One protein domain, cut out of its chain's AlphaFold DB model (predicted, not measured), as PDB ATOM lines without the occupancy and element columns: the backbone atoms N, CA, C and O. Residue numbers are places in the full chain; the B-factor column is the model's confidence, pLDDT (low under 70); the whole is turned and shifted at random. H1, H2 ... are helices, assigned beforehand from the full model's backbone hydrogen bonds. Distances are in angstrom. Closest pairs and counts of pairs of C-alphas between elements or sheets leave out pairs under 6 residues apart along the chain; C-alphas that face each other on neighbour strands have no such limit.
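AT A GLANCE: This is residues 3 to 20 and 41 to 235 of the 262 residues of the protein "Predicted protein" of Nematostella vectensis (UniProt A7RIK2). An elongated bundle of helices lies roughly along one axis, with H5 in its middle; the long H2, which has H1 on its first part, and the hairpin of H3 and H4 lie toward one side, and H6, H7, H8 and H9 toward the other. H8 and H9 make a V, joined near their link. The printed part has 213 residues with nine named helices, H1 to H9 in chain order, and no named strand: all helix. It is compact, with a radius of gyration of the C-alphas of 19.5 A, and spans 62 by 35 by 30 A.

HOW THE PARTS SIT: H2, residues 41 to 79, has a kink of 44 degrees near residue 72. Its residues 43 to 55 alone touch H1, residues 3 to 16; the closest C-alphas, Tyr 9 and Ala 51, are 5.2 A apart. Its residues 57 to 69 alone touch H4, residues 111 to 122, closest at C-alphas Gln 62 and Gly 121, 4.4 A. H3, residues 82 to 105, forms a hairpin with H4 at a shallow tilt of 6 degrees, closest at C-alphas Glu 96 and Gly 116, 4.8 A. The hub is H5, residues 125 to 140; it touches H3 closest at C-alphas Pro 89 and Phe 125, 5.3 A. H5 forms a hairpin with H6, residues 146 to 155, and touches H7, residues 162 to 172, closest at C-alphas Gln 131 and Val 165, 7.2 A. H8, residues 178 to 209, touches H6 closest at C-alphas Ser 155 and Glu 189, 4.8 A. H8 forms a hairpin with H9, residues 215 to 234, at a steep tilt of 40 degrees. H2 and H8 are apart. Every O i to N i+4 pair is within hydrogen-bond range in H1, H4 and H8; H2 has 31 of 35, H3 18 of 20, H5 11 of 12, H6 4 of 6, H7 6 of 7 and H9 14 of 16.

IN THESE COORDINATES: H1 begins at C-alpha 3, (345.580, 195.588, 251.114), and H9 ends at C-alpha 234, (321.547, 178.447, 233.205). First to last C-alpha, H2 measures 56.3 A, H8 46.2 A and H3 35.7 A.

THE WHOLE: The two C-alphas farthest apart, Gly 17 and Glu 176, are 62.6 A apart. Residues 21 to 40 are not printed; C-alphas 20 and 41 are 13.1 A apart across the cut. Of the links printed whole, none is long. Mean pLDDT of the printed part is 71.4; 118 residues are under 70, among them 130 to 174 and 191 to 235.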
ATOM      1  N   LEU A   3     345.743 194.138 250.866       70.75
ATOM      2  CA  LEU A   3     345.580 195.588 251.114       70.75
ATOM      3  C   LEU A   3     345.317 195.930 252.587       70.75
ATOM      4  O   LEU A   3     345.897 196.873 253.107       70.75
ATOM      5  N   GLN A   4     344.467 195.162 253.279       76.69
ATOM      6  CA  GLN A   4     344.247 195.345 254.722       76.69
ATOM      7  C   GLN A   4     345.549 195.116 255.501       76.69
ATOM      8  O   GLN A   4     345.866 195.895 256.394       76.69
ATOM      9  N   ARG A   5     346.337 194.097 255.117       77.50
ATOM     10  CA  ARG A   5     347.673 193.856 255.681       77.50
ATOM     11  C   ARG A   5     348.635 195.003 255.379       77.50
ATOM     12  O   ARG A   5     349.324 195.436 256.286       77.50
ATOM     13  N   GLN A   6     348.660 195.514 254.148       80.44
ATOM     14  CA  GLN A   6     349.508 196.646 253.762       80.44
ATOM     15  C   GLN A   6     349.144 197.926 254.522       80.44
ATOM     16  O   GLN A   6     350.032 198.612 255.013       80.44
ATOM     17  N   TYR A   7     347.852 198.232 254.668       82.88
ATOM     18  CA  TYR A   7     347.394 199.395 255.428       82.88
ATOM     19  C   TYR A   7     347.681 199.253 256.929       82.88
ATOM     20  O   TYR A   7     348.155 200.199 257.553       82.88
ATOM     21  N   ALA A   8     347.444 198.072 257.506       83.88
ATOM     22  CA  ALA A   8     347.796 197.796 258.897       83.88
ATOM     23  C   ALA A   8     349.311 197.909 259.114       83.88
ATOM     24  O   ALA A   8     349.738 198.600 260.030       83.88
ATOM     25  N   TYR A   9     350.117 197.311 258.231       84.62
ATOM     26  CA  TYR A   9     351.577 197.423 258.245       84.62
ATOM     27  C   TYR A   9     352.028 198.886 258.181       84.62
ATOM     28  O   TYR A   9     352.849 199.305 258.988       84.62
ATOM     29  N   PHE A  10     351.443 199.688 257.286       84.00
ATOM     30  CA  PHE A  10     351.718 201.122 257.192       84.00
ATOM     31  C   PHE A  10     351.391 201.862 258.499       84.00
ATOM     32  O   PHE A  10     352.221 202.616 259.002       84.00
ATOM     33  N   ARG A  11     350.219 201.621 259.099       84.12
ATOM     34  CA  ARG A  11     349.841 202.247 260.379       84.12
ATOM     35  C   ARG A  11     350.777 201.833 261.516       84.12
ATOM     36  O   ARG A  11     351.257 202.709 262.224       84.12
ATOM     37  N   TYR A  12     351.108 200.547 261.629       86.44
ATOM     38  CA  TYR A  12     352.060 200.068 262.633       86.44
ATOM     39  C   TYR A  12     353.471 200.617 262.409       86.44
ATOM     40  O   TYR A  12     354.137 200.953 263.379       86.44
ATOM     41  N   SER A  13     353.909 200.778 261.155       81.75
ATOM     42  CA  SER A  13     355.208 201.390 260.849       81.75
ATOM     43  C   SER A  13     355.282 202.862 261.262       81.75
ATOM     44  O   SER A  13     356.324 203.308 261.735       81.75
ATOM     45  N   GLN A  14     354.175 203.609 261.156       82.44
ATOM     46  CA  GLN A  14     354.106 204.981 261.665       82.44
ATOM     47  C   GLN A  14     354.173 205.025 263.194       82.44
ATOM     48  O   GLN A  14     354.847 205.894 263.742       82.44
ATOM     49  N   ASP A  15     353.509 204.087 263.871       82.31
ATOM     50  CA  ASP A  15     353.470 204.028 265.336       82.31
ATOM     51  C   ASP A  15     354.832 203.627 265.940       82.31
ATOM     52  O   ASP A  15     355.213 204.140 266.992       82.31
ATOM     53  N   THR A  16     355.596 202.751 265.274       79.25
ATOM     54  CA  THR A  16     356.941 202.319 265.710       79.25
ATOM     55  C   THR A  16     358.076 203.208 265.189       79.25
ATOM     56  O   THR A  16     359.224 203.046 265.605       79.25
ATOM     57  N   GLY A  17     357.780 204.153 264.290       76.31
ATOM     58  CA  GLY A  17     358.779 205.015 263.656       76.31
ATOM     59  C   GLY A  17     359.672 204.291 262.639       76.31
ATOM     60  O   GLY A  17     360.792 204.733 262.384       76.31
ATOM     61  N   PHE A  18     359.206 203.175 262.070       75.31
ATOM     62  CA  PHE A  18     359.917 202.446 261.021       75.31
ATOM     63  C   PHE A  18     359.808 203.196 259.679       75.31
ATOM     64  O   PHE A  18     358.691 203.468 259.225       75.31
ATOM     65  N   PRO A  19     360.929 203.543 259.018       66.56
ATOM     66  CA  PRO A  19     360.892 204.319 257.784       66.56
ATOM     67  C   PRO A  19     360.352 203.459 256.634       66.56
ATOM     68  O   PRO A  19     360.981 202.506 256.185       66.56
ATOM     69  N   TYR A  20     359.157 203.813 256.159       59.03
ATOM     70  CA  TYR A  20     358.461 203.129 255.064       59.03
ATOM     71  C   TYR A  20     358.904 203.625 253.669       59.03
ATOM     72  O   TYR A  20     358.712 202.936 252.667       59.03
ATOM     73  N   VAL A  41     366.443 195.802 261.512       77.06
ATOM     74  CA  VAL A  41     365.901 194.433 261.433       77.06
ATOM     75  C   VAL A  41     364.959 194.143 262.603       77.06
ATOM     76  O   VAL A  41     363.938 193.487 262.435       77.06
ATOM     77  N   ARG A  42     365.267 194.650 263.803       80.38
ATOM     78  CA  ARG A  42     364.386 194.510 264.967       80.38
ATOM     79  C   ARG A  42     363.063 195.265 264.789       80.38
ATOM     80  O   ARG A  42     362.024 194.683 265.077       80.38
ATOM     81  N   LEU A  43     363.103 196.502 264.291       81.31
ATOM     82  CA  LEU A  43     361.908 197.307 264.002       81.31
ATOM     83  C   LEU A  43     361.065 196.694 262.875       81.31
ATOM     84  O   LEU A  43     359.845 196.624 262.989       81.31
ATOM     85  N   GLU A  44     361.706 196.202 261.814       79.25
ATOM     86  CA  GLU A  44     361.028 195.509 260.715       79.25
ATOM     87  C   GLU A  44     360.305 194.252 261.215       79.25
ATOM     88  O   GLU A  44     359.126 194.052 260.919       79.25
ATOM     89  N   ASN A  45     360.985 193.440 262.034       81.94
ATOM     90  CA  ASN A  45     360.396 192.252 262.648       81.94
ATOM     91  C   ASN A  45     359.216 192.601 263.564       81.94
ATOM     92  O   ASN A  45     358.212 191.898 263.532       81.94
ATOM     93  N   GLU A  46     359.305 193.685 264.338       86.12
ATOM     94  CA  GLU A  46     358.235 194.153 265.228       86.12
ATOM     95  C   GLU A  46     356.986 194.591 264.443       86.12
ATOM     96  O   GLU A  46     355.870 194.155 264.733       86.12
ATOM     97  N   VAL A  47     357.159 195.377 263.376       85.12
ATOM     98  CA  VAL A  47     356.047 195.783 262.496       85.12
ATOM     99  C   VAL A  47     355.449 194.572 261.774       85.12
ATOM    100  O   VAL A  47     354.225 194.446 261.675       85.12
ATOM    101  N   GLN A  48     356.289 193.653 261.291       79.06
ATOM    102  CA  GLN A  48     355.838 192.423 260.643       79.06
ATOM    103  C   GLN A  48     355.078 191.511 261.615       79.06
ATOM    104  O   GLN A  48     354.076 190.902 261.222       79.06
ATOM    105  N   GLU A  49     355.518 191.422 262.870       84.00
ATOM    106  CA  GLU A  49     354.836 190.677 263.924       84.00
ATOM    107  C   GLU A  49     353.445 191.263 264.176       84.00
ATOM    108  O   GLU A  49     352.454 190.536 264.085       84.00
ATOM    109  N   HIS A  50     353.337 192.579 264.382       84.25
ATOM    110  CA  HIS A  50     352.048 193.244 264.577       84.25
ATOM    111  C   HIS A  50     351.114 193.111 263.368       84.25
ATOM    112  O   HIS A  50     349.923 192.839 263.535       84.25
ATOM    113  N   ALA A  51     351.634 193.215 262.143       82.88
ATOM    114  CA  ALA A  51     350.846 193.006 260.928       82.88
ATOM    115  C   ALA A  51     350.351 191.552 260.789       82.88
ATOM    116  O   ALA A  51     349.227 191.310 260.337       82.88
ATOM    117  N   SER A  52     351.168 190.580 261.204       81.69
ATOM    118  CA  SER A  52     350.817 189.154 261.187       81.69
ATOM    119  C   SER A  52     349.785 188.810 262.264       81.69
ATOM    120  O   SER A  52     348.824 188.080 261.996       81.69
ATOM    121  N   GLN A  53     349.943 189.374 263.465       86.12
ATOM    122  CA  GLN A  53     348.967 189.274 264.548       86.12
ATOM    123  C   GLN A  53     347.631 189.888 264.124       86.12
ATOM    124  O   GLN A  53     346.599 189.239 264.268       86.12
ATOM    125  N   PHE A  54     347.643 191.078 263.514       87.12
ATOM    126  CA  PHE A  54     346.442 191.741 263.004       87.12
ATOM    127  C   PHE A  54     345.664 190.873 262.009       87.12
ATOM    128  O   PHE A  54     344.440 190.748 262.104       87.12
ATOM    129  N   ASP A  55     346.352 190.248 261.053       83.12
ATOM    130  CA  ASP A  55     345.683 189.387 260.082       83.12
ATOM    131  C   ASP A  55     345.119 188.121 260.731       83.12
ATOM    132  O   ASP A  55     343.966 187.763 260.487       83.12
ATOM    133  N   THR A  56     345.891 187.493 261.617       82.44
ATOM    134  CA  THR A  56     345.441 186.294 262.330       82.44
ATOM    135  C   THR A  56     344.216 186.611 263.188       82.44
ATOM    136  O   THR A  56     343.207 185.916 263.099       82.44
ATOM    137  N   SER A  57     344.247 187.705 263.955       84.12
ATOM    138  CA  SER A  57     343.112 188.183 264.749       84.12
ATOM    139  C   SER A  57     341.900 188.521 263.880       84.12
ATOM    140  O   SER A  57     340.782 188.147 264.229       84.12
ATOM    141  N   SER A  58     342.104 189.146 262.718       86.00
ATOM    142  CA  SER A  58     341.026 189.446 261.766       86.00
ATOM    143  C   SER A  58     340.321 188.183 261.275       86.00
ATOM    144  O   SER A  58     339.089 188.125 261.272       86.00
ATOM    145  N   VAL A  59     341.088 187.151 260.909       82.38
ATOM    146  CA  VAL A  59     340.542 185.858 260.474       82.38
ATOM    147  C   VAL A  59     339.779 185.179 261.609       82.38
ATOM    148  O   VAL A  59     338.696 184.651 261.375       82.38
ATOM    149  N   MET A  60     340.280 185.234 262.845       81.31
ATOM    150  CA  MET A  60     339.580 184.663 264.003       81.31
ATOM    151  C   MET A  60     338.252 185.380 264.286       81.31
ATOM    152  O   MET A  60     337.232 184.722 264.500       81.31
ATOM    153  N   CYS A  61     338.235 186.715 264.217       84.25
ATOM    154  CA  CYS A  61     337.022 187.521 264.370       84.25
ATOM    155  C   CYS A  61     335.973 187.229 263.293       84.25
ATOM    156  O   CYS A  61     334.788 187.364 263.569       84.25
ATOM    157  N   GLN A  62     336.379 186.820 262.091       83.88
ATOM    158  CA  GLN A  62     335.461 186.412 261.028       83.88
ATOM    159  C   GLN A  62     335.021 184.945 261.163       83.88
ATOM    160  O   GLN A  62     333.852 184.622 260.947       83.88
ATOM    161  N   ALA A  63     335.939 184.050 261.528       75.81
ATOM    162  CA  ALA A  63     335.695 182.613 261.585       75.81
ATOM    163  C   ALA A  63     334.775 182.215 262.746       75.81
ATOM    164  O   ALA A  63     333.889 181.386 262.554       75.81
ATOM    165  N   LEU A  64     334.942 182.809 263.935       80.25
ATOM    166  CA  LEU A  64     334.125 182.465 265.106       80.25
ATOM    167  C   LEU A  64     332.627 182.747 264.883       80.25
ATOM    168  O   LEU A  64     331.822 181.832 265.079       80.25
ATOM    169  N   PRO A  65     332.214 183.941 264.412       80.88
ATOM    170  CA  PRO A  65     330.809 184.197 264.113       80.88
ATOM    171  C   PRO A  65     330.295 183.366 262.935       80.88
ATOM    172  O   PRO A  65     329.154 182.910 262.972       80.88
ATOM    173  N   ALA A  66     331.135 183.112 261.924       76.44
ATOM    174  CA  ALA A  66     330.770 182.275 260.783       76.44
ATOM    175  C   ALA A  66     330.514 180.814 261.175       76.44
ATOM    176  O   ALA A  66     329.615 180.189 260.620       76.44
ATOM    177  N   LEU A  67     331.250 180.270 262.148       73.00
ATOM    178  CA  LEU A  67     331.005 178.926 262.676       73.00
ATOM    179  C   LEU A  67     329.647 178.837 263.375       73.00
ATOM    180  O   LEU A  67     328.881 177.914 263.106       73.00
ATOM    181  N   ILE A  68     329.329 179.815 264.230       77.69
ATOM    182  CA  ILE A  68     328.041 179.868 264.932       77.69
ATOM    183  C   ILE A  68     326.908 179.998 263.914       77.69
ATOM    184  O   ILE A  68     325.967 179.211 263.935       77.69
ATOM    185  N   MET A  69     327.018 180.941 262.977       76.62
ATOM    186  CA  MET A  69     325.975 181.188 261.981       76.62
ATOM    187  C   MET A  69     325.860 180.077 260.940       76.62
ATOM    188  O   MET A  69     324.753 179.778 260.504       76.62
ATOM    189  N   GLY A  70     326.953 179.397 260.594       67.44
ATOM    190  CA  GLY A  70     326.945 178.243 259.695       67.44
ATOM    191  C   GLY A  70     326.057 177.098 260.193       67.44
ATOM    192  O   GLY A  70     325.382 176.462 259.386       67.44
ATOM    193  N   LEU A  71     325.975 176.889 261.515       69.88
ATOM    194  CA  LEU A  71     325.083 175.889 262.119       69.88
ATOM    195  C   LEU A  71     323.596 176.235 261.934       69.88
ATOM    196  O   LEU A  71     322.773 175.337 261.770       69.88
ATOM    197  N   PHE A  72     323.251 177.525 261.930       71.75
ATOM    198  CA  PHE A  72     321.869 177.998 261.792       71.75
ATOM    199  C   PHE A  72     321.457 178.260 260.339       71.75
ATOM    200  O   PHE A  72     320.284 178.104 259.994       71.75
ATOM    201  N   ILE A  73     322.408 178.614 259.469       68.19
ATOM    202  CA  ILE A  73     322.164 178.884 258.047       68.19
ATOM    203  C   ILE A  73     321.650 177.636 257.330       68.19
ATOM    204  O   ILE A  73     320.738 177.764 256.523       68.19
ATOM    205  N   GLY A  74     322.158 176.440 257.649       65.25
ATOM    206  CA  GLY A  74     321.695 175.189 257.030       65.25
ATOM    207  C   GLY A  74     320.173 174.995 257.151       65.25
ATOM    208  O   GLY A  74     319.475 175.074 256.138       65.25
ATOM    209  N   PRO A  75     319.625 174.856 258.374       69.19
ATOM    210  CA  PRO A  75     318.180 174.727 258.589       69.19
ATOM    211  C   PRO A  75     317.363 175.909 258.050       69.19
ATOM    212  O   PRO A  75     316.245 175.737 257.553       69.19
ATOM    213  N   TRP A  76     317.915 177.124 258.133       69.50
ATOM    214  CA  TRP A  76     317.248 178.320 257.626       69.50
ATOM    215  C   TRP A  76     317.151 178.326 256.096       69.50
ATOM    216  O   TRP A  76     316.127 178.738 255.557       69.50
ATOM    217  N   THR A  77     318.154 177.811 255.380       68.12
ATOM    218  CA  THR A  77     318.128 177.726 253.910       68.12
ATOM    219  C   THR A  77     317.101 176.730 253.383       68.12
ATOM    220  O   THR A  77     316.534 176.957 252.312       68.12
ATOM    221  N   ASP A  78     316.816 175.682 254.155       65.06
ATOM    222  CA  ASP A  78     315.822 174.666 253.811       65.06
ATOM    223  C   ASP A  78     314.382 175.176 253.991       65.06
ATOM    224  O   ASP A  78     313.468 174.700 253.320       65.06
ATOM    225  N   SER A  79     314.173 176.183 254.852       68.12
ATOM    226  CA  SER A  79     312.836 176.679 255.228       68.12
ATOM    227  C   SER A  79     312.519 178.099 254.725       68.12
ATOM    228  O   SER A  79     311.371 178.406 254.416       68.12
ATOM    229  N   GLY A  80     313.519 178.985 254.654       65.19
ATOM    230  CA  GLY A  80     313.380 180.429 254.395       65.19
ATOM    231  C   GLY A  80     313.571 180.863 252.937       65.19
ATOM    232  O   GLY A  80     313.449 182.046 252.624       65.19
ATOM    233  N   GLY A  81     313.854 179.922 252.033       70.06
ATOM    234  CA  GLY A  81     314.046 180.184 250.608       70.06
ATOM    235  C   GLY A  81     315.493 180.532 250.241       70.06
ATOM    236  O   GLY A  81     316.103 181.477 250.741       70.06
ATOM    237  N   ARG A  82     316.048 179.788 249.278       71.56
ATOM    238  CA  ARG A  82     317.475 179.849 248.903       71.56
ATOM    239  C   ARG A  82     317.934 181.171 248.290       71.56
ATOM    240  O   ARG A  82     319.100 181.527 248.402       71.56
ATOM    241  N   LYS A  83     317.020 181.928 247.680       68.56
ATOM    242  CA  LYS A  83     317.331 183.228 247.064       68.56
ATOM    243  C   LYS A  83     317.703 184.289 248.104       68.56
ATOM    244  O   LYS A  83     318.633 185.054 247.880       68.56
ATOM    245  N   LEU A  84     317.017 184.306 249.250       71.00
ATOM    246  CA  LEU A  84     317.342 185.200 250.367       71.00
ATOM    247  C   LEU A  84     318.684 184.819 250.993       71.00
ATOM    248  O   LEU A  84     319.523 185.684 251.230       71.00
ATOM    249  N   ALA A  85     318.930 183.519 251.158       73.31
ATOM    250  CA  ALA A  85     320.198 183.021 251.670       73.31
ATOM    251  C   ALA A  85     321.400 183.297 250.738       73.31
ATOM    252  O   ALA A  85     322.524 183.379 251.221       73.31
ATOM    253  N   LEU A  86     321.180 183.500 249.429       73.12
ATOM    254  CA  LEU A  86     322.208 183.977 248.488       73.12
ATOM    255  C   LEU A  86     322.491 185.482 248.619       73.12
ATOM    256  O   LEU A  86     323.625 185.905 248.423       73.12
ATOM    257  N   MET A  87     321.486 186.305 248.938       76.62
ATOM    258  CA  MET A  87     321.655 187.763 249.020       76.62
ATOM    259  C   MET A  87     322.329 188.217 250.322       76.62
ATOM    260  O   MET A  87     323.116 189.161 250.300       76.62
ATOM    261  N   VAL A  88     322.059 187.547 251.449       83.12
ATOM    262  CA  VAL A  88     322.582 187.935 252.776       83.12
ATOM    263  C   VAL A  88     324.121 188.001 252.838       83.12
ATOM    264  O   VAL A  88     324.633 189.034 253.277       83.12
ATOM    265  N   PRO A  89     324.884 186.999 252.355       81.94
ATOM    266  CA  PRO A  89     326.348 187.055 252.385       81.94
ATOM    267  C   PRO A  89     326.937 188.128 251.457       81.94
ATOM    268  O   PRO A  89     327.976 188.720 251.757       81.94
ATOM    269  N   VAL A  90     326.266 188.404 250.331       80.62
ATOM    270  CA  VAL A  90     326.678 189.453 249.381       80.62
ATOM    271  C   VAL A  90     326.532 190.827 250.027       80.62
ATOM    272  O   VAL A  90     327.455 191.637 249.964       80.62
ATOM    273  N   LEU A  91     325.409 191.076 250.704       84.56
ATOM    274  CA  LEU A  91     325.174 192.325 251.430       84.56
ATOM    275  C   LEU A  91     326.189 192.532 252.562       84.56
ATOM    276  O   LEU A  91     326.730 193.628 252.694       84.56
ATOM    277  N   GLY A  92     326.494 191.487 253.336       85.44
ATOM    278  CA  GLY A  92     327.511 191.561 254.391       85.44
ATOM    279  C   GLY A  92     328.915 191.851 253.860       85.44
ATOM    280  O   GLY A  92     329.630 192.675 254.428       85.44
ATOM    281  N   SER A  93     329.277 191.261 252.717       82.12
ATOM    282  CA  SER A  93     330.572 191.507 252.065       82.12
ATOM    283  C   SER A  93     330.687 192.929 251.509       82.12
ATOM    284  O   SER A  93     331.741 193.559 251.627       82.12
ATOM    285  N   ILE A  94     329.603 193.467 250.938       85.12
ATOM    286  CA  ILE A  94     329.551 194.866 250.488       85.12
ATOM    287  C   ILE A  94     329.716 195.804 251.687       85.12
ATOM    288  O   ILE A  94     330.505 196.745 251.624       85.12
ATOM    289  N   LEU A  95     329.020 195.533 252.792       88.06
ATOM    290  CA  LEU A  95     329.090 196.358 253.996       88.06
ATOM    291  C   LEU A  95     330.497 196.368 254.616       88.06
ATOM    292  O   LEU A  95     331.006 197.433 254.958       88.06
ATOM    293  N   GLU A  96     331.150 195.211 254.721       87.69
ATOM    294  CA  GLU A  96     332.530 195.097 255.220       87.69
ATOM    295  C   GLU A  96     333.535 195.815 254.312       87.69
ATOM    296  O   GLU A  96     334.420 196.528 254.800       87.69
ATOM    297  N   SER A  97     333.354 195.701 252.995       83.50
ATOM    298  CA  SER A  97     334.174 196.418 252.015       83.50
ATOM    299  C   SER A  97     334.030 197.934 252.172       83.50
ATOM    300  O   SER A  97     335.032 198.647 252.228       83.50
ATOM    301  N   LEU A  98     332.799 198.437 252.314       86.56
ATOM    302  CA  LEU A  98     332.527 199.863 252.531       86.56
ATOM    303  C   LEU A  98     333.122 200.366 253.851       86.56
ATOM    304  O   LEU A  98     333.752 201.423 253.870       86.56
ATOM    305  N   LEU A  99     332.977 199.603 254.939       88.06
ATOM    306  CA  LEU A  99     333.564 199.937 256.240       88.06
ATOM    307  C   LEU A  99     335.092 200.000 256.168       88.06
ATOM    308  O   LEU A  99     335.686 200.951 256.671       88.06
ATOM    309  N   THR A 100     335.729 199.041 255.493       84.50
ATOM    310  CA  THR A 100     337.185 199.031 255.297       84.50
ATOM    311  C   THR A 100     337.649 200.260 254.508       84.50
ATOM    312  O   THR A 100     338.612 200.915 254.906       84.50
ATOM    313  N   ILE A 101     336.941 200.621 253.432       83.94
ATOM    314  CA  ILE A 101     337.242 201.822 252.636       83.94
ATOM    315  C   ILE A 101     337.089 203.093 253.482       83.94
ATOM    316  O   ILE A 101     337.952 203.968 253.433       83.94
ATOM    317  N   CYS A 102     336.036 203.186 254.301       86.19
ATOM    318  CA  CYS A 102     335.846 204.313 255.215       86.19
ATOM    319  C   CYS A 102     336.996 204.417 256.223       86.19
ATOM    320  O   CYS A 102     337.514 205.508 256.448       86.19
ATOM    321  N   VAL A 103     337.447 203.290 256.784       87.38
ATOM    322  CA  VAL A 103     338.567 203.278 257.734       87.38
ATOM    323  C   VAL A 103     339.858 203.783 257.095       87.38
ATOM    324  O   VAL A 103     340.586 204.552 257.721       87.38
ATOM    325  N   MET A 104     340.118 203.394 255.847       83.12
ATOM    326  CA  MET A 104     341.287 203.854 255.098       83.12
ATOM    327  C   MET A 104     341.201 205.348 254.761       83.12
ATOM    328  O   MET A 104     342.188 206.061 254.910       83.12
ATOM    329  N   HIS A 105     340.030 205.843 254.347       82.56
ATOM    330  CA  HIS A 105     339.866 207.239 253.928       82.56
ATOM    331  C   HIS A 105     339.858 208.224 255.102       82.56
ATOM    332  O   HIS A 105     340.499 209.268 255.042       82.56
ATOM    333  N   PHE A 106     339.166 207.883 256.191       86.06
ATOM    334  CA  PHE A 106     339.051 208.735 257.378       86.06
ATOM    335  C   PHE A 106     340.129 208.452 258.436       86.06
ATOM    336  O   PHE A 106     340.068 209.005 259.534       86.06
ATOM    337  N   SER A 107     341.102 207.583 258.128       81.00
ATOM    338  CA  SER A 107     342.185 207.168 259.036       81.00
ATOM    339  C   SER A 107     341.695 206.667 260.405       81.00
ATOM    340  O   SER A 107     342.360 206.845 261.429       81.00
ATOM    341  N   TRP A 108     340.523 206.027 260.429       84.88
ATOM    342  CA  TRP A 108     339.918 205.485 261.647       84.88
ATOM    343  C   TRP A 108     340.779 204.384 262.273       84.88
ATOM    344  O   TRP A 108     341.644 203.798 261.609       84.88
ATOM    345  N   PRO A 109     340.556 204.078 263.560       87.44
ATOM    346  CA  PRO A 109     341.322 203.037 264.208       87.44
ATOM    347  C   PRO A 109     341.040 201.639 263.641       87.44
ATOM    348  O   PRO A 109     339.913 201.299 263.267       87.44
ATOM    349  N   LEU A 110     342.073 200.792 263.673       85.69
ATOM    350  CA  LEU A 110     342.063 199.438 263.108       85.69
ATOM    351  C   LEU A 110     341.008 198.508 263.738       85.69
ATOM    352  O   LEU A 110     340.576 197.556 263.095       85.69
ATOM    353  N   TYR A 111     340.529 198.795 264.952       87.81
ATOM    354  CA  TYR A 111     339.509 197.975 265.622       87.81
ATOM    355  C   TYR A 111     338.162 197.942 264.883       87.81
ATOM    356  O   TYR A 111     337.430 196.958 264.978       87.81
ATOM    357  N   VAL A 112     337.850 198.974 264.091       88.25
ATOM    358  CA  VAL A 112     336.631 199.016 263.265       88.25
ATOM    359  C   VAL A 112     336.671 197.952 262.159       88.25
ATOM    360  O   VAL A 112     335.632 197.401 261.797       88.25
ATOM    361  N   ILE A 113     337.866 197.593 261.675       87.56
ATOM    362  CA  ILE A 113     338.045 196.514 260.694       87.56
ATOM    363  C   ILE A 113     337.673 195.164 261.320       87.56
ATOM    364  O   ILE A 113     336.979 194.369 260.689       87.56
ATOM    365  N   TYR A 114     338.041 194.919 262.582       89.62
ATOM    366  CA  TYR A 114     337.634 193.697 263.288       89.62
ATOM    367  C   TYR A 114     336.113 193.590 263.432       89.62
ATOM    368  O   TYR A 114     335.555 192.510 263.231       89.62
ATOM    369  N   ALA A 115     335.431 194.705 263.716       90.00
ATOM    370  CA  ALA A 115     333.973 194.739 263.781       90.00
ATOM    371  C   ALA A 115     333.329 194.430 262.416       90.00
ATOM    372  O   ALA A 115     332.413 193.613 262.343       90.00
ATOM    373  N   GLY A 116     333.845 195.016 261.328       87.69
ATOM    374  CA  GLY A 116     333.398 194.711 259.963       87.69
ATOM    375  C   GLY A 116     333.586 193.235 259.597       87.69
ATOM    376  O   GLY A 116     332.660 192.598 259.095       87.69
ATOM    377  N   ASN A 117     334.742 192.661 259.937       87.19
ATOM    378  CA  ASN A 117     335.043 191.245 259.723       87.19
ATOM    379  C   ASN A 117     334.106 190.315 260.505       87.19
ATOM    380  O   ASN A 117     333.652 189.307 259.961       87.19
ATOM    381  N   ALA A 118     333.770 190.666 261.750       87.62
ATOM    382  CA  ALA A 118     332.821 189.907 262.559       87.62
ATOM    383  C   ALA A 118     331.397 189.958 261.983       87.62
ATOM    384  O   ALA A 118     330.732 188.925 261.900       87.62
ATOM    385  N   LEU A 119     330.946 191.131 261.521       88.44
ATOM    386  CA  LEU A 119     329.655 191.286 260.842       88.44
ATOM    387  C   LEU A 119     329.593 190.462 259.552       88.44
ATOM    388  O   LEU A 119     328.614 189.753 259.321       88.44
ATOM    389  N   ASN A 120     330.652 190.497 258.741       84.94
ATOM    390  CA  ASN A 120     330.715 189.683 257.531       84.94
ATOM    391  C   ASN A 120     330.692 188.180 257.867       84.94
ATOM    392  O   ASN A 120     329.947 187.409 257.256       84.94
ATOM    393  N   GLY A 121     331.416 187.778 258.917       82.25
ATOM    394  CA  GLY A 121     331.360 186.426 259.475       82.25
ATOM    395  C   GLY A 121     329.938 185.997 259.850       82.25
ATOM    396  O   GLY A 121     329.511 184.911 259.462       82.25
ATOM    397  N   LEU A 122     329.161 186.864 260.512       84.12
ATOM    398  CA  LEU A 122     327.764 186.582 260.872       84.12
ATOM    399  C   LEU A 122     326.854 186.391 259.652       84.12
ATOM    400  O   LEU A 122     325.936 185.574 259.676       84.12
ATOM    401  N   THR A 123     327.118 187.104 258.560       83.38
ATOM    402  CA  THR A 123     326.386 186.903 257.296       83.38
ATOM    403  C   THR A 123     326.822 185.648 256.532       83.38
ATOM    404  O   THR A 123     326.302 185.362 255.457       83.38
ATOM    405  N   GLY A 124     327.757 184.875 257.093       69.69
ATOM    406  CA  GLY A 124     328.262 183.623 256.542       69.69
ATOM    407  C   GLY A 124     329.440 183.795 255.585       69.69
ATOM    408  O   GLY A 124     330.028 182.795 255.157       69.69
ATOM    409  N   PHE A 125     329.828 185.042 255.289       70.94
ATOM    410  CA  PHE A 125     330.914 185.388 254.378       70.94
ATOM    411  C   PHE A 125     330.757 184.680 253.013       70.94
ATOM    412  O   PHE A 125     329.735 184.091 252.655       70.94
ATOM    413  N   PHE A 126     331.819 184.678 252.232       64.12
ATOM    414  CA  PHE A 126     331.976 183.872 251.036       64.12
ATOM    415  C   PHE A 126     331.651 182.377 251.222       64.12
ATOM    416  O   PHE A 126     331.228 181.693 250.288       64.12
ATOM    417  N   SER A 127     331.798 181.878 252.448       65.19
ATOM    418  CA  SER A 127     331.584 180.480 252.783       65.19
ATOM    419  C   SER A 127     330.109 180.056 252.642       65.19
ATOM    420  O   SER A 127     329.801 179.041 252.010       65.19
ATOM    421  N   ALA A 128     329.174 180.871 253.130       70.31
ATOM    422  CA  ALA A 128     327.747 180.604 252.994       70.31
ATOM    423  C   ALA A 128     327.268 180.786 251.551       70.31
ATOM    424  O   ALA A 128     326.491 179.968 251.064       70.31
ATOM    425  N   LEU A 129     327.779 181.796 250.835       70.06
ATOM    426  CA  LEU A 129     327.440 182.019 249.425       70.06
ATOM    427  C   LEU A 129     327.703 180.760 248.585       70.06
ATOM    428  O   LEU A 129     326.858 180.360 247.783       70.06
ATOM    429  N   PHE A 130     328.842 180.106 248.812       67.12
ATOM    430  CA  PHE A 130     329.203 178.867 248.126       67.12
ATOM    431  C   PHE A 130     328.304 177.703 248.524       67.12
ATOM    432  O   PHE A 130     327.786 177.017 247.647       67.12
ATOM    433  N   GLN A 131     328.067 177.501 249.821       62.28
ATOM    434  CA  GLN A 131     327.197 176.419 250.293       62.28
ATOM    435  C   GLN A 131     325.783 176.531 249.715       62.28
ATOM    436  O   GLN A 131     325.252 175.553 249.190       62.28
ATOM    437  N   VAL A 132     325.194 177.728 249.735       69.62
ATOM    438  CA  VAL A 132     323.840 177.953 249.215       69.62
ATOM    439  C   VAL A 132     323.801 177.826 247.692       69.62
ATOM    440  O   VAL A 132     322.856 177.246 247.163       69.62
ATOM    441  N   SER A 133     324.836 178.290 246.984       68.19
ATOM    442  CA  SER A 133     324.953 178.127 245.526       68.19
ATOM    443  C   SER A 133     325.028 176.655 245.118       68.19
ATOM    444  O   SER A 133     324.331 176.224 244.204       68.19
ATOM    445  N   MET A 134     325.833 175.865 245.830       64.44
ATOM    446  CA  MET A 134     325.988 174.428 245.585       64.44
ATOM    447  C   MET A 134     324.714 173.664 245.887       64.44
ATOM    448  O   MET A 134     324.305 172.804 245.109       64.44
ATOM    449  N   SER A 135     324.066 174.021 246.993       67.12
ATOM    450  CA  SER A 135     322.764 173.480 247.342       67.12
ATOM    451  C   SER A 135     321.786 173.772 246.219       67.12
ATOM    452  O   SER A 135     321.174 172.853 245.679       67.12
ATOM    453  N   TYR A 136     321.694 175.033 245.791       68.00
ATOM    454  CA  TYR A 136     320.785 175.453 244.732       68.00
ATOM    455  C   TYR A 136     320.996 174.674 243.431       68.00
ATOM    456  O   TYR A 136     320.022 174.177 242.873       68.00
ATOM    457  N   ILE A 137     322.247 174.507 242.993       63.50
ATOM    458  CA  ILE A 137     322.584 173.716 241.801       63.50
ATOM    459  C   ILE A 137     322.179 172.250 241.977       63.50
ATOM    460  O   ILE A 137     321.677 171.644 241.030       63.50
ATOM    461  N   ALA A 138     322.380 171.687 243.166       63.19
ATOM    462  CA  ALA A 138     322.018 170.311 243.454       63.19
ATOM    463  C   ALA A 138     320.504 170.058 243.378       63.19
ATOM    464  O   ALA A 138     320.090 169.031 242.855       63.19
ATOM    465  N   ASP A 139     319.685 171.008 243.830       65.25
ATOM    466  CA  ASP A 139     318.222 170.883 243.774       65.25
ATOM    467  C   ASP A 139     317.658 170.966 242.351       65.25
ATOM    468  O   ASP A 139     316.573 170.452 242.092       65.25
ATOM    469  N   ILE A 140     318.362 171.640 241.436       64.19
ATOM    470  CA  ILE A 140     317.903 171.850 240.053       64.19
ATOM    471  C   ILE A 140     318.564 170.904 239.040       64.19
ATOM    472  O   ILE A 140     318.268 170.999 237.850       64.19
ATOM    473  N   SER A 141     319.490 170.041 239.471       62.34
ATOM    474  CA  SER A 141     320.263 169.161 238.583       62.34
ATOM    475  C   SER A 141     319.834 167.703 238.699       62.34
ATOM    476  O   SER A 141     319.575 167.206 239.791       62.34
ATOM    477  N   ASP A 142     319.845 166.988 237.574       63.03
ATOM    478  CA  ASP A 142     319.596 165.547 237.558       63.03
ATOM    479  C   ASP A 142     320.732 164.759 238.251       63.03
ATOM    480  O   ASP A 142     321.910 165.110 238.080       63.03
ATOM    481  N   PRO A 143     320.430 163.650 238.964       57.66
ATOM    482  CA  PRO A 143     321.412 162.868 239.731       57.66
ATOM    483  C   PRO A 143     322.620 162.378 238.921       57.66
ATOM    484  O   PRO A 143     323.699 162.180 239.472       57.66
ATOM    485  N   SER A 144     322.465 162.204 237.607       57.09
ATOM    486  CA  SER A 144     323.519 161.723 236.707       57.09
ATOM    487  C   SER A 144     324.493 162.810 236.231       57.09
ATOM    488  O   SER A 144     325.582 162.483 235.769       57.09
ATOM    489  N   GLN A 145     324.142 164.099 236.341       55.47
ATOM    490  CA  GLN A 145     324.978 165.226 235.881       55.47
ATOM    491  C   GLN A 145     325.422 166.156 237.017       55.47
ATOM    492  O   GLN A 145     326.236 167.059 236.808       55.47
ATOM    493  N   ILE A 146     324.910 165.927 238.227       60.12
ATOM    494  CA  ILE A 146     325.170 166.744 239.412       60.12
ATOM    495  C   ILE A 146     326.664 166.799 239.757       60.12
ATOM    496  O   ILE A 146     327.203 167.879 239.984       60.12
ATOM    497  N   ALA A 147     327.372 165.667 239.685       56.06
ATOM    498  CA  ALA A 147     328.804 165.601 239.956       56.06
ATOM    499  C   ALA A 147     329.606 166.446 238.952       56.06
ATOM    500  O   ALA A 147     330.452 167.240 239.351       56.06
ATOM    501  N   PHE A 148     329.283 166.361 237.659       55.84
ATOM    502  CA  PHE A 148     329.991 167.098 236.608       55.84
ATOM    503  C   PHE A 148     329.791 168.621 236.700       55.84
ATOM    504  O   PHE A 148     330.687 169.383 236.348       55.84
ATOM    505  N   ARG A 149     328.636 169.079 237.206       56.78
ATOM    506  CA  ARG A 149     328.327 170.512 237.383       56.78
ATOM    507  C   ARG A 149     328.809 171.081 238.715       56.78
ATOM    508  O   ARG A 149     329.169 172.253 238.774       56.78
ATOM    509  N   LEU A 150     328.836 170.269 239.772       60.22
ATOM    510  CA  LEU A 150     329.320 170.685 241.087       60.22
ATOM    511  C   LEU A 150     330.857 170.728 241.130       60.22
ATOM    512  O   LEU A 150     331.410 171.650 241.723       60.22
ATOM    513  N   VAL A 151     331.562 169.793 240.476       56.25
ATOM    514  CA  VAL A 151     333.042 169.695 240.493       56.25
ATOM    515  C   VAL A 151     333.756 171.004 240.107       56.25
ATOM    516  O   VAL A 151     334.654 171.406 240.848       56.25
ATOM    517  N   PRO A 152     333.361 171.745 239.054       54.72
ATOM    518  CA  PRO A 152     333.969 173.036 238.720       54.72
ATOM    519  C   PRO A 152     333.796 174.112 239.805       54.72
ATOM    520  O   PRO A 152     334.740 174.849 240.081       54.72
ATOM    521  N   LEU A 153     332.631 174.181 240.469       54.53
ATOM    522  CA  LEU A 153     332.417 175.105 241.594       54.53
ATOM    523  C   LEU A 153     333.237 174.710 242.831       54.53
ATOM    524  O   LEU A 153     333.668 175.579 243.582       54.53
ATOM    525  N   ILE A 154     333.460 173.412 243.038       55.66
ATOM    526  CA  ILE A 154     334.260 172.879 244.155       55.66
ATOM    527  C   ILE A 154     335.739 173.166 243.945       55.66
ATOM    528  O   ILE A 154     336.450 173.525 244.877       55.66
ATOM    529  N   SER A 155     336.184 173.053 242.696       53.06
ATOM    530  CA  SER A 155     337.559 173.333 242.286       53.06
ATOM    531  C   SER A 155     337.921 174.793 242.512       53.06
ATOM    532  O   SER A 155     339.067 175.108 242.807       53.06
ATOM    533  N   ALA A 156     336.946 175.695 242.416       52.84
ATOM    534  CA  ALA A 156     337.192 177.109 242.611       52.84
ATOM    535  C   ALA A 156     337.598 177.462 244.051       52.84
ATOM    536  O   ALA A 156     338.080 178.579 244.224       52.84
ATOM    537  N   LEU A 157     337.431 176.582 245.065       53.22
ATOM    538  CA  LEU A 157     337.542 177.030 246.454       53.22
ATOM    539  C   LEU A 157     338.063 176.080 247.535       53.22
ATOM    540  O   LEU A 157     337.453 175.072 247.870       53.22
ATOM    541  N   SER A 158     339.140 176.518 248.198       53.25
ATOM    542  CA  SER A 158     339.749 175.838 249.342       53.25
ATOM    543  C   SER A 158     339.393 176.488 250.682       53.25
ATOM    544  O   SER A 158     339.549 177.701 250.834       53.25
ATOM    545  N   GLY A 159     339.009 175.683 251.679       58.97
ATOM    546  CA  GLY A 159     338.787 176.138 253.057       58.97
ATOM    547  C   GLY A 159     337.852 175.234 253.882       58.97
ATOM    548  O   GLY A 159     337.526 174.132 253.437       58.97
ATOM    549  N   PRO A 160     337.368 175.694 255.056       53.31
ATOM    550  CA  PRO A 160     336.488 174.948 255.984       53.31
ATOM    551  C   PRO A 160     335.112 174.533 255.414       53.31
ATOM    552  O   PRO A 160     334.267 174.012 256.134       53.31
ATOM    553  N   LEU A 161     334.893 174.731 254.115       55.91
ATOM    554  CA  LEU A 161     333.678 174.438 253.352       55.91
ATOM    555  C   LEU A 161     333.575 172.993 252.860       55.91
ATOM    556  O   LEU A 161     332.485 172.510 252.555       55.91
ATOM    557  N   LEU A 162     334.707 172.295 252.800       63.22
ATOM    558  CA  LEU A 162     334.809 170.899 252.380       63.22
ATOM    559  C   LEU A 162     333.882 169.927 253.127       63.22
ATOM    560  O   LEU A 162     333.253 169.108 252.454       63.22
ATOM    561  N   PRO A 163     333.752 169.969 254.470       62.59
ATOM    562  CA  PRO A 163     332.851 169.059 255.178       62.59
ATOM    563  C   PRO A 163     331.380 169.259 254.794       62.59
ATOM    564  O   PRO A 163     330.675 168.268 254.606       62.59
ATOM    565  N   SER A 164     330.928 170.501 254.584       60.06
ATOM    566  CA  SER A 164     329.557 170.785 254.130       60.06
ATOM    567  C   SER A 164     329.294 170.212 252.736       60.06
ATOM    568  O   SER A 164     328.277 169.562 252.503       60.06
ATOM    569  N   VAL A 165     330.251 170.386 251.819       62.97
ATOM    570  CA  VAL A 165     330.169 169.875 250.442       62.97
ATOM    571  C   VAL A 165     330.150 168.343 250.419       62.97
ATOM    572  O   VAL A 165     329.305 167.744 249.750       62.97
ATOM    573  N   LYS A 166     331.032 167.694 251.191       63.09
ATOM    574  CA  LYS A 166     331.073 166.227 251.293       63.09
ATOM    575  C   LYS A 166     329.788 165.662 251.901       63.09
ATOM    576  O   LYS A 166     329.284 164.652 251.414       63.09
ATOM    577  N   GLY A 167     329.226 166.336 252.905       65.31
ATOM    578  CA  GLY A 167     327.961 165.945 253.531       65.31
ATOM    579  C   GLY A 167     326.758 166.022 252.587       65.31
ATOM    580  O   GLY A 167     325.856 165.194 252.675       65.31
ATOM    581  N   MET A 168     326.742 166.975 251.653       63.16
ATOM    582  CA  MET A 168     325.700 167.040 250.624       63.16
ATOM    583  C   MET A 168     325.868 165.951 249.563       63.16
ATOM    584  O   MET A 168     324.909 165.262 249.228       63.16
ATOM    585  N   MET A 169     327.091 165.746 249.077       62.69
ATOM    586  CA  MET A 169     327.391 164.701 248.096       62.69
ATOM    587  C   MET A 169     327.078 163.298 248.606       62.69
ATOM    588  O   MET A 169     326.556 162.482 247.850       62.69
ATOM    589  N   SER A 170     327.343 163.016 249.887       67.81
ATOM    590  CA  SER A 170     327.048 161.704 250.475       67.81
ATOM    591  C   SER A 170     325.547 161.388 250.496       67.81
ATOM    592  O   SER A 170     325.173 160.232 250.667       67.81
ATOM    593  N   LYS A 171     324.680 162.399 250.351       62.31
ATOM    594  CA  LYS A 171     323.225 162.221 250.240       62.31
ATOM    595  C   LYS A 171     322.752 162.059 248.793       62.31
ATOM    596  O   LYS A 171     321.625 161.627 248.585       62.31
ATOM    597  N   MET A 172     323.581 162.422 247.813       60.31
ATOM    598  CA  MET A 172     323.226 162.463 246.387       60.31
ATOM    599  C   MET A 172     323.839 161.314 245.583       60.31
ATOM    600  O   MET A 172     323.329 160.983 244.518       60.31
ATOM    601  N   VAL A 173     324.921 160.709 246.084       68.06
ATOM    602  CA  VAL A 173     325.648 159.624 245.415       68.06
ATOM    603  C   VAL A 173     325.518 158.326 246.224       68.06
ATOM    604  O   VAL A 173     325.682 158.371 247.451       68.06
ATOM    605  N   PRO A 174     325.244 157.176 245.575       69.75
ATOM    606  CA  PRO A 174     325.200 155.870 246.229       69.75
ATOM    607  C   PRO A 174     326.486 155.575 247.004       69.75
ATOM    608  O   PRO A 174     327.579 155.935 246.567       69.75
ATOM    609  N   THR A 175     326.366 154.912 248.154       71.75
ATOM    610  CA  THR A 175     327.487 154.619 249.065       71.75
ATOM    611  C   THR A 175     328.654 153.890 248.397       71.75
ATOM    612  O   THR A 175     329.795 154.095 248.804       71.75
ATOM    613  N   GLU A 176     328.396 153.105 247.349       74.88
ATOM    614  CA  GLU A 176     329.424 152.431 246.553       74.88
ATOM    615  C   GLU A 176     330.326 153.382 245.742       74.88
ATOM    616  O   GLU A 176     331.504 153.084 245.559       74.88
ATOM    617  N   GLU A 177     329.828 154.544 245.305       69.94
ATOM    618  CA  GLU A 177     330.582 155.483 244.453       69.94
ATOM    619  C   GLU A 177     331.143 156.695 245.216       69.94
ATOM    620  O   GLU A 177     331.954 157.463 244.688       69.94
ATOM    621  N   GLN A 178     330.786 156.851 246.495       69.81
ATOM    622  CA  GLN A 178     331.219 157.979 247.331       69.81
ATOM    623  C   GLN A 178     332.744 158.073 247.480       69.81
ATOM    624  O   GLN A 178     333.301 159.172 247.465       69.81
ATOM    625  N   GLY A 179     333.440 156.937 247.589       68.38
ATOM    626  CA  GLY A 179     334.901 156.908 247.723       68.38
ATOM    627  C   GLY A 179     335.632 157.445 246.486       68.38
ATOM    628  O   GLY A 179     336.584 158.220 246.606       68.38
ATOM    629  N   SER A 180     335.145 157.091 245.293       69.38
ATOM    630  CA  SER A 180     335.678 157.577 244.013       69.38
ATOM    631  C   SER A 180     335.376 159.068 243.822       69.38
ATOM    632  O   SER A 180     336.245 159.861 243.458       69.38
ATOM    633  N   LEU A 181     334.163 159.489 244.188       68.69
ATOM    634  CA  LEU A 181     333.741 160.885 244.119       68.69
ATOM    635  C   LEU A 181     334.590 161.794 245.026       68.69
ATOM    636  O   LEU A 181     335.080 162.833 244.584       68.69
ATOM    637  N   PHE A 182     334.796 161.415 246.291       69.62
ATOM    638  CA  PHE A 182     335.546 162.238 247.245       69.62
ATOM    639  C   PHE A 182     337.035 162.339 246.918       69.62
ATOM    640  O   PHE A 182     337.641 163.388 247.158       69.62
ATOM    641  N   THR A 183     337.625 161.277 246.372       70.88
ATOM    642  CA  THR A 183     339.022 161.295 245.925       70.88
ATOM    643  C   THR A 183     339.184 162.145 244.666       70.88
ATOM    644  O   THR A 183     340.075 162.993 244.637       70.88
ATOM    645  N   GLY A 184     338.272 162.025 243.693       68.19
ATOM    646  CA  GLY A 184     338.234 162.885 242.507       68.19
ATOM    647  C   GLY A 184     338.111 164.370 242.857       68.19
ATOM    648  O   GLY A 184     338.902 165.188 242.395       68.19
ATOM    649  N   VAL A 185     337.191 164.720 243.758       66.56
ATOM    650  CA  VAL A 185     337.025 166.096 244.249       66.56
ATOM    651  C   VAL A 185     338.300 166.629 244.913       66.56
ATOM    652  O   VAL A 185     338.733 167.737 244.603       66.56
ATOM    653  N   SER A 186     338.933 165.837 245.782       66.75
ATOM    654  CA  SER A 186     340.147 166.254 246.501       66.75
ATOM    655  C   SER A 186     341.348 166.435 245.556       66.75
ATOM    656  O   SER A 186     342.185 167.314 245.769       66.75
ATOM    657  N   ALA A 187     341.434 165.629 244.492       69.00
ATOM    658  CA  ALA A 187     342.471 165.755 243.470       69.00
ATOM    659  C   ALA A 187     342.327 167.060 242.678       69.00
ATOM    660  O   ALA A 187     343.301 167.803 242.531       69.00
ATOM    661  N   VAL A 188     341.112 167.380 242.220       65.12
ATOM    662  CA  VAL A 188     340.870 168.628 241.481       65.12
ATOM    663  C   VAL A 188     341.055 169.851 242.386       65.12
ATOM    664  O   VAL A 188     341.663 170.831 241.959       65.12
ATOM    665  N   GLU A 189     340.638 169.780 243.653       64.19
ATOM    666  CA  GLU A 189     340.895 170.831 244.648       64.19
ATOM    667  C   GLU A 189     342.397 171.089 244.828       64.19
ATOM    668  O   GLU A 189     342.846 172.235 244.815       64.19
ATOM    669  N   THR A 190     343.191 170.025 244.974       70.12
ATOM    670  CA  THR A 190     344.640 170.140 245.179       70.12
ATOM    671  C   THR A 190     345.310 170.813 243.983       70.12
ATOM    672  O   THR A 190     346.136 171.708 244.163       70.12
ATOM    673  N   LEU A 191     344.907 170.447 242.763       66.69
ATOM    674  CA  LEU A 191     345.385 171.093 241.541       66.69
ATOM    675  C   LEU A 191     344.980 172.569 241.500       66.69
ATOM    676  O   LEU A 191     345.829 173.436 241.297       66.69
ATOM    677  N   ALA A 192     343.710 172.876 241.760       64.81
ATOM    678  CA  ALA A 192     343.223 174.248 241.766       64.81
ATOM    679  C   ALA A 192     343.904 175.117 242.835       64.81
ATOM    680  O   ALA A 192     344.149 176.296 242.596       64.81
ATOM    681  N   ARG A 193     344.296 174.538 243.977       64.94
ATOM    682  CA  ARG A 193     345.097 175.216 245.008       64.94
ATOM    683  C   ARG A 193     346.477 175.621 244.509       64.94
ATOM    684  O   ARG A 193     346.898 176.754 244.742       64.94
ATOM    685  N   ILE A 194     347.162 174.706 243.827       65.25
ATOM    686  CA  ILE A 194     348.504 174.944 243.285       65.25
ATOM    687  C   ILE A 194     348.451 176.081 242.256       65.25
ATOM    688  O   ILE A 194     349.239 177.025 242.336       65.25
ATOM    689  N   PHE A 195     347.479 176.046 241.341       67.81
ATOM    690  CA  PHE A 195     347.318 177.088 240.325       67.81
ATOM    691  C   PHE A 195     346.786 178.408 240.898       67.81
ATOM    692  O   PHE A 195     347.274 179.473 240.528       67.81
ATOM    693  N   GLY A 196     345.830 178.364 241.826       63.75
ATOM    694  CA  GLY A 196     345.210 179.549 242.418       63.75
ATOM    695  C   GLY A 196     346.204 180.411 243.192       63.75
ATOM    696  O   GLY A 196     346.250 181.624 242.989       63.75
ATOM    697  N   ALA A 197     347.059 179.799 244.017       61.38
ATOM    698  CA  ALA A 197     348.096 180.527 244.748       61.38
ATOM    699  C   ALA A 197     349.116 181.180 243.800       61.38
ATOM    700  O   ALA A 197     349.505 182.329 244.011       61.38
ATOM    701  N   ALA A 198     349.507 180.482 242.729       67.50
ATOM    702  CA  ALA A 198     350.427 181.010 241.727       67.50
ATOM    703  C   ALA A 198     349.821 182.192 240.950       67.50
ATOM    704  O   ALA A 198     350.475 183.221 240.786       67.50
ATOM    705  N   VAL A 199     348.558 182.078 240.523       69.75
ATOM    706  CA  VAL A 199     347.842 183.131 239.784       69.75
ATOM    707  C   VAL A 199     347.608 184.361 240.658       69.75
ATOM    708  O   VAL A 199     347.873 185.476 240.214       69.75
ATOM    709  N   VAL A 200     347.167 184.188 241.907       64.94
ATOM    710  CA  VAL A 200     346.937 185.313 242.828       64.94
ATOM    711  C   VAL A 200     348.247 186.017 243.171       64.94
ATOM    712  O   VAL A 200     348.287 187.246 243.143       64.94
ATOM    713  N   ASN A 201     349.331 185.272 243.420       66.06
ATOM    714  CA  ASN A 201     350.647 185.877 243.628       66.06
ATOM    715  C   ASN A 201     351.129 186.631 242.383       66.06
ATOM    716  O   ASN A 201     351.614 187.753 242.509       66.06
ATOM    717  N   ALA A 202     350.946 186.074 241.183       69.19
ATOM    718  CA  ALA A 202     351.330 186.741 239.941       69.19
ATOM    719  C   ALA A 202     350.525 188.031 239.696       69.19
ATOM    720  O   ALA A 202     351.104 189.069 239.375       69.19
ATOM    721  N   ILE A 203     349.202 187.993 239.897       69.94
ATOM    722  CA  ILE A 203     348.323 189.166 239.780       69.94
ATOM    723  C   ILE A 203     348.695 190.217 240.821       69.94
ATOM    724  O   ILE A 203     348.722 191.404 240.503       69.94
ATOM    725  N   TYR A 204     348.997 189.807 242.052       65.94
ATOM    726  CA  TYR A 204     349.361 190.718 243.130       65.94
ATOM    727  C   TYR A 204     350.664 191.466 242.841       65.94
ATOM    728  O   TYR A 204     350.671 192.694 242.893       65.94
ATOM    729  N   VAL A 205     351.726 190.750 242.453       65.38
ATOM    730  CA  VAL A 205     353.011 191.366 242.078       65.38
ATOM    731  C   VAL A 205     352.804 192.353 240.928       65.38
ATOM    732  O   VAL A 205     353.218 193.505 241.015       65.38
ATOM    733  N   ARG A 206     352.037 191.954 239.903       68.75
ATOM    734  CA  ARG A 206     351.708 192.833 238.772       68.75
ATOM    735  C   ARG A 206     350.854 194.043 239.168       68.75
ATOM    736  O   ARG A 206     350.967 195.095 238.552       68.75
ATOM    737  N   SER A 207     349.991 193.907 240.173       68.62
ATOM    738  CA  SER A 207     349.124 194.993 240.654       68.62
ATOM    739  C   SER A 207     349.913 196.061 241.418       68.62
ATOM    740  O   SER A 207     349.574 197.242 241.335       68.62
ATOM    741  N   ILE A 208     350.971 195.658 242.129       64.69
ATOM    742  CA  ILE A 208     351.894 196.584 242.799       64.69
ATOM    743  C   ILE A 208     352.675 197.393 241.758       64.69
ATOM    744  O   ILE A 208     352.743 198.614 241.880       64.69
ATOM    745  N   ASP A 209     353.173 196.747 240.700       66.19
ATOM    746  CA  ASP A 209     353.933 197.413 239.629       66.19
ATOM    747  C   ASP A 209     353.128 198.507 238.903       66.19
ATOM    748  O   ASP A 209     353.686 199.493 238.427       66.19
ATOM    749  N   VAL A 210     351.806 198.337 238.804       68.62
ATOM    750  CA  VAL A 210     350.892 199.265 238.109       68.62
ATOM    751  C   VAL A 210     350.404 200.397 239.035       68.62
ATOM    752  O   VAL A 210     349.703 201.306 238.595       68.62
ATOM    753  N   GLY A 211     350.788 200.393 240.318       59.16
ATOM    754  CA  GLY A 211     350.439 201.451 241.274       59.16
ATOM    755  C   GLY A 211     348.983 201.424 241.756       59.16
ATOM    756  O   GLY A 211     348.513 202.390 242.353       59.16
ATOM    757  N   MET A 212     348.256 200.325 241.523       57.88
ATOM    758  CA  MET A 212     346.862 200.151 241.943       57.88
ATOM    759  C   MET A 212     346.699 198.852 242.753       57.88
ATOM    760  O   MET A 212     346.267 197.828 242.214       57.88
ATOM    761  N   PRO A 213     346.964 198.870 244.075       54.94
ATOM    762  CA  PRO A 213     346.884 197.675 244.925       54.94
ATOM    763  C   PRO A 213     345.455 197.105 245.064       54.94
ATOM    764  O   PRO A 213     345.267 195.992 245.553       54.94
ATOM    765  N   GLY A 214     344.435 197.836 244.595       58.19
ATOM    766  CA  GLY A 214     343.035 197.406 244.577       58.19
ATOM    767  C   GLY A 214     342.647 196.447 243.440       58.19
ATOM    768  O   GLY A 214     341.578 195.849 243.513       58.19
ATOM    769  N   ILE A 215     343.468 196.254 242.398       64.38
ATOM    770  CA  ILE A 215     343.099 195.406 241.240       64.38
ATOM    771  C   ILE A 215     342.873 193.948 241.652       64.38
ATOM    772  O   ILE A 215     341.930 193.314 241.181       64.38
ATOM    773  N   ALA A 216     343.669 193.436 242.593       57.97
ATOM    774  CA  ALA A 216     343.479 192.096 243.142       57.97
ATOM    775  C   ALA A 216     342.084 191.916 243.780       57.97
ATOM    776  O   ALA A 216     341.497 190.842 243.670       57.97
ATOM    777  N   PHE A 217     341.509 192.972 244.371       56.38
ATOM    778  CA  PHE A 217     340.164 192.939 244.958       56.38
ATOM    779  C   PHE A 217     339.081 192.863 243.891       56.38
ATOM    780  O   PHE A 217     338.169 192.051 244.012       56.38
ATOM    781  N   TRP A 218     339.199 193.659 242.829       63.72
ATOM    782  CA  TRP A 218     338.274 193.598 241.698       63.72
ATOM    783  C   TRP A 218     338.381 192.267 240.955       63.72
ATOM    784  O   TRP A 218     337.360 191.696 240.595       63.72
ATOM    785  N   ALA A 219     339.588 191.725 240.786       64.44
ATOM    786  CA  ALA A 219     339.800 190.423 240.160       64.44
ATOM    787  C   ALA A 219     339.166 189.285 240.977       64.44
ATOM    788  O   ALA A 219     338.454 188.451 240.416       64.44
ATOM    789  N   CYS A 220     339.353 189.281 242.302       59.72
ATOM    790  CA  CYS A 220     338.663 188.340 243.180       59.72
ATOM    791  C   CYS A 220     337.146 188.554 243.129       59.72
ATOM    792  O   CYS A 220     336.428 187.592 242.896       59.72
ATOM    793  N   ALA A 221     336.649 189.787 243.246       58.56
ATOM    794  CA  ALA A 221     335.218 190.092 243.174       58.56
ATOM    795  C   ALA A 221     334.582 189.660 241.840       58.56
ATOM    796  O   ALA A 221     333.488 189.106 241.834       58.56
ATOM    797  N   VAL A 222     335.275 189.828 240.712       67.31
ATOM    798  CA  VAL A 222     334.827 189.326 239.405       67.31
ATOM    799  C   VAL A 222     334.815 187.799 239.391       67.31
ATOM    800  O   VAL A 222     333.838 187.213 238.935       67.31
ATOM    801  N   ALA A 223     335.829 187.141 239.958       64.62
ATOM    802  CA  ALA A 223     335.831 185.687 240.100       64.62
ATOM    803  C   ALA A 223     334.661 185.176 240.966       64.62
ATOM    804  O   ALA A 223     334.108 184.117 240.675       64.62
ATOM    805  N   LEU A 224     334.222 185.948 241.969       56.94
ATOM    806  CA  LEU A 224     333.033 185.659 242.787       56.94
ATOM    807  C   LEU A 224     331.714 185.802 242.020       56.94
ATOM    808  O   LEU A 224     330.730 185.143 242.358       56.94
ATOM    809  N   LEU A 225     331.683 186.649 240.992       63.38
ATOM    810  CA  LEU A 225     330.508 186.842 240.145       63.38
ATOM    811  C   LEU A 225     330.362 185.742 239.091       63.38
ATOM    812  O   LEU A 225     329.248 185.510 238.631       63.38
ATOM    813  N   ILE A 226     331.437 185.029 238.736       67.31
ATOM    814  CA  ILE A 226     331.399 183.940 237.743       67.31
ATOM    815  C   ILE A 226     330.416 182.824 238.153       67.31
ATOM    816  O   ILE A 226     329.556 182.484 237.339       67.31
ATOM    817  N   PRO A 227     330.438 182.283 239.392       56.78
ATOM    818  CA  PRO A 227     329.440 181.314 239.842       56.78
ATOM    819  C   PRO A 227     328.007 181.855 239.778       56.78
ATOM    820  O   PRO A 227     327.106 181.170 239.299       56.78
ATOM    821  N   VAL A 228     327.793 183.102 240.209       60.38
ATOM    822  CA  VAL A 228     326.468 183.745 240.216       60.38
ATOM    823  C   VAL A 228     325.942 183.955 238.790       60.38
ATOM    824  O   VAL A 228     324.760 183.724 238.516       60.38
ATOM    825  N   ALA A 229     326.819 184.348 237.866       65.06
ATOM    826  CA  ALA A 229     326.510 184.544 236.456       65.06
ATOM    827  C   ALA A 229     326.210 183.219 235.750       65.06
ATOM    828  O   ALA A 229     325.240 183.147 235.000       65.06
ATOM    829  N   LEU A 230     326.972 182.157 236.031       64.62
ATOM    830  CA  LEU A 230     326.694 180.816 235.511       64.62
ATOM    831  C   LEU A 230     325.327 180.314 235.986       64.62
ATOM    832  O   LEU A 230     324.535 179.844 235.172       64.62
ATOM    833  N   ILE A 231     325.005 180.481 237.272       58.66
ATOM    834  CA  ILE A 231     323.697 180.098 237.827       58.66
ATOM    835  C   ILE A 231     322.559 180.891 237.163       58.66
ATOM    836  O   ILE A 231     321.536 180.315 236.798       58.66
ATOM    837  N   SER A 232     322.749 182.196 236.957       61.91
ATOM    838  CA  SER A 232     321.747 183.066 236.323       61.91
ATOM    839  C   SER A 232     321.579 182.785 234.823       61.91
ATOM    840  O   SER A 232     320.465 182.848 234.312       61.91
ATOM    841  N   TYR A 233     322.665 182.442 234.122       64.69
ATOM    842  CA  TYR A 233     322.658 182.079 232.702       64.69
ATOM    843  C   TYR A 233     321.953 180.742 232.460       64.69
ATOM    844  O   TYR A 233     321.135 180.628 231.550       64.69
ATOM    845  N   PHE A 234     322.224 179.739 233.299       60.97
ATOM    846  CA  PHE A 234     321.547 178.447 233.205       60.97
ATOM    847  C   PHE A 234     320.077 178.507 233.642       60.97
ATOM    848  O   PHE A 234     319.315 177.613 233.274       60.97
ATOM    849  N   ASN A 235     319.655 179.532 234.397       55.91
ATOM    850  CA  ASN A 235     318.273 179.639 234.861       55.91
ATOM    851  C   ASN A 235     317.740 181.093 234.899       55.91
ATOM    852  O   ASN A 235     317.625 181.697 235.970       55.91
TER     853      ASN A 235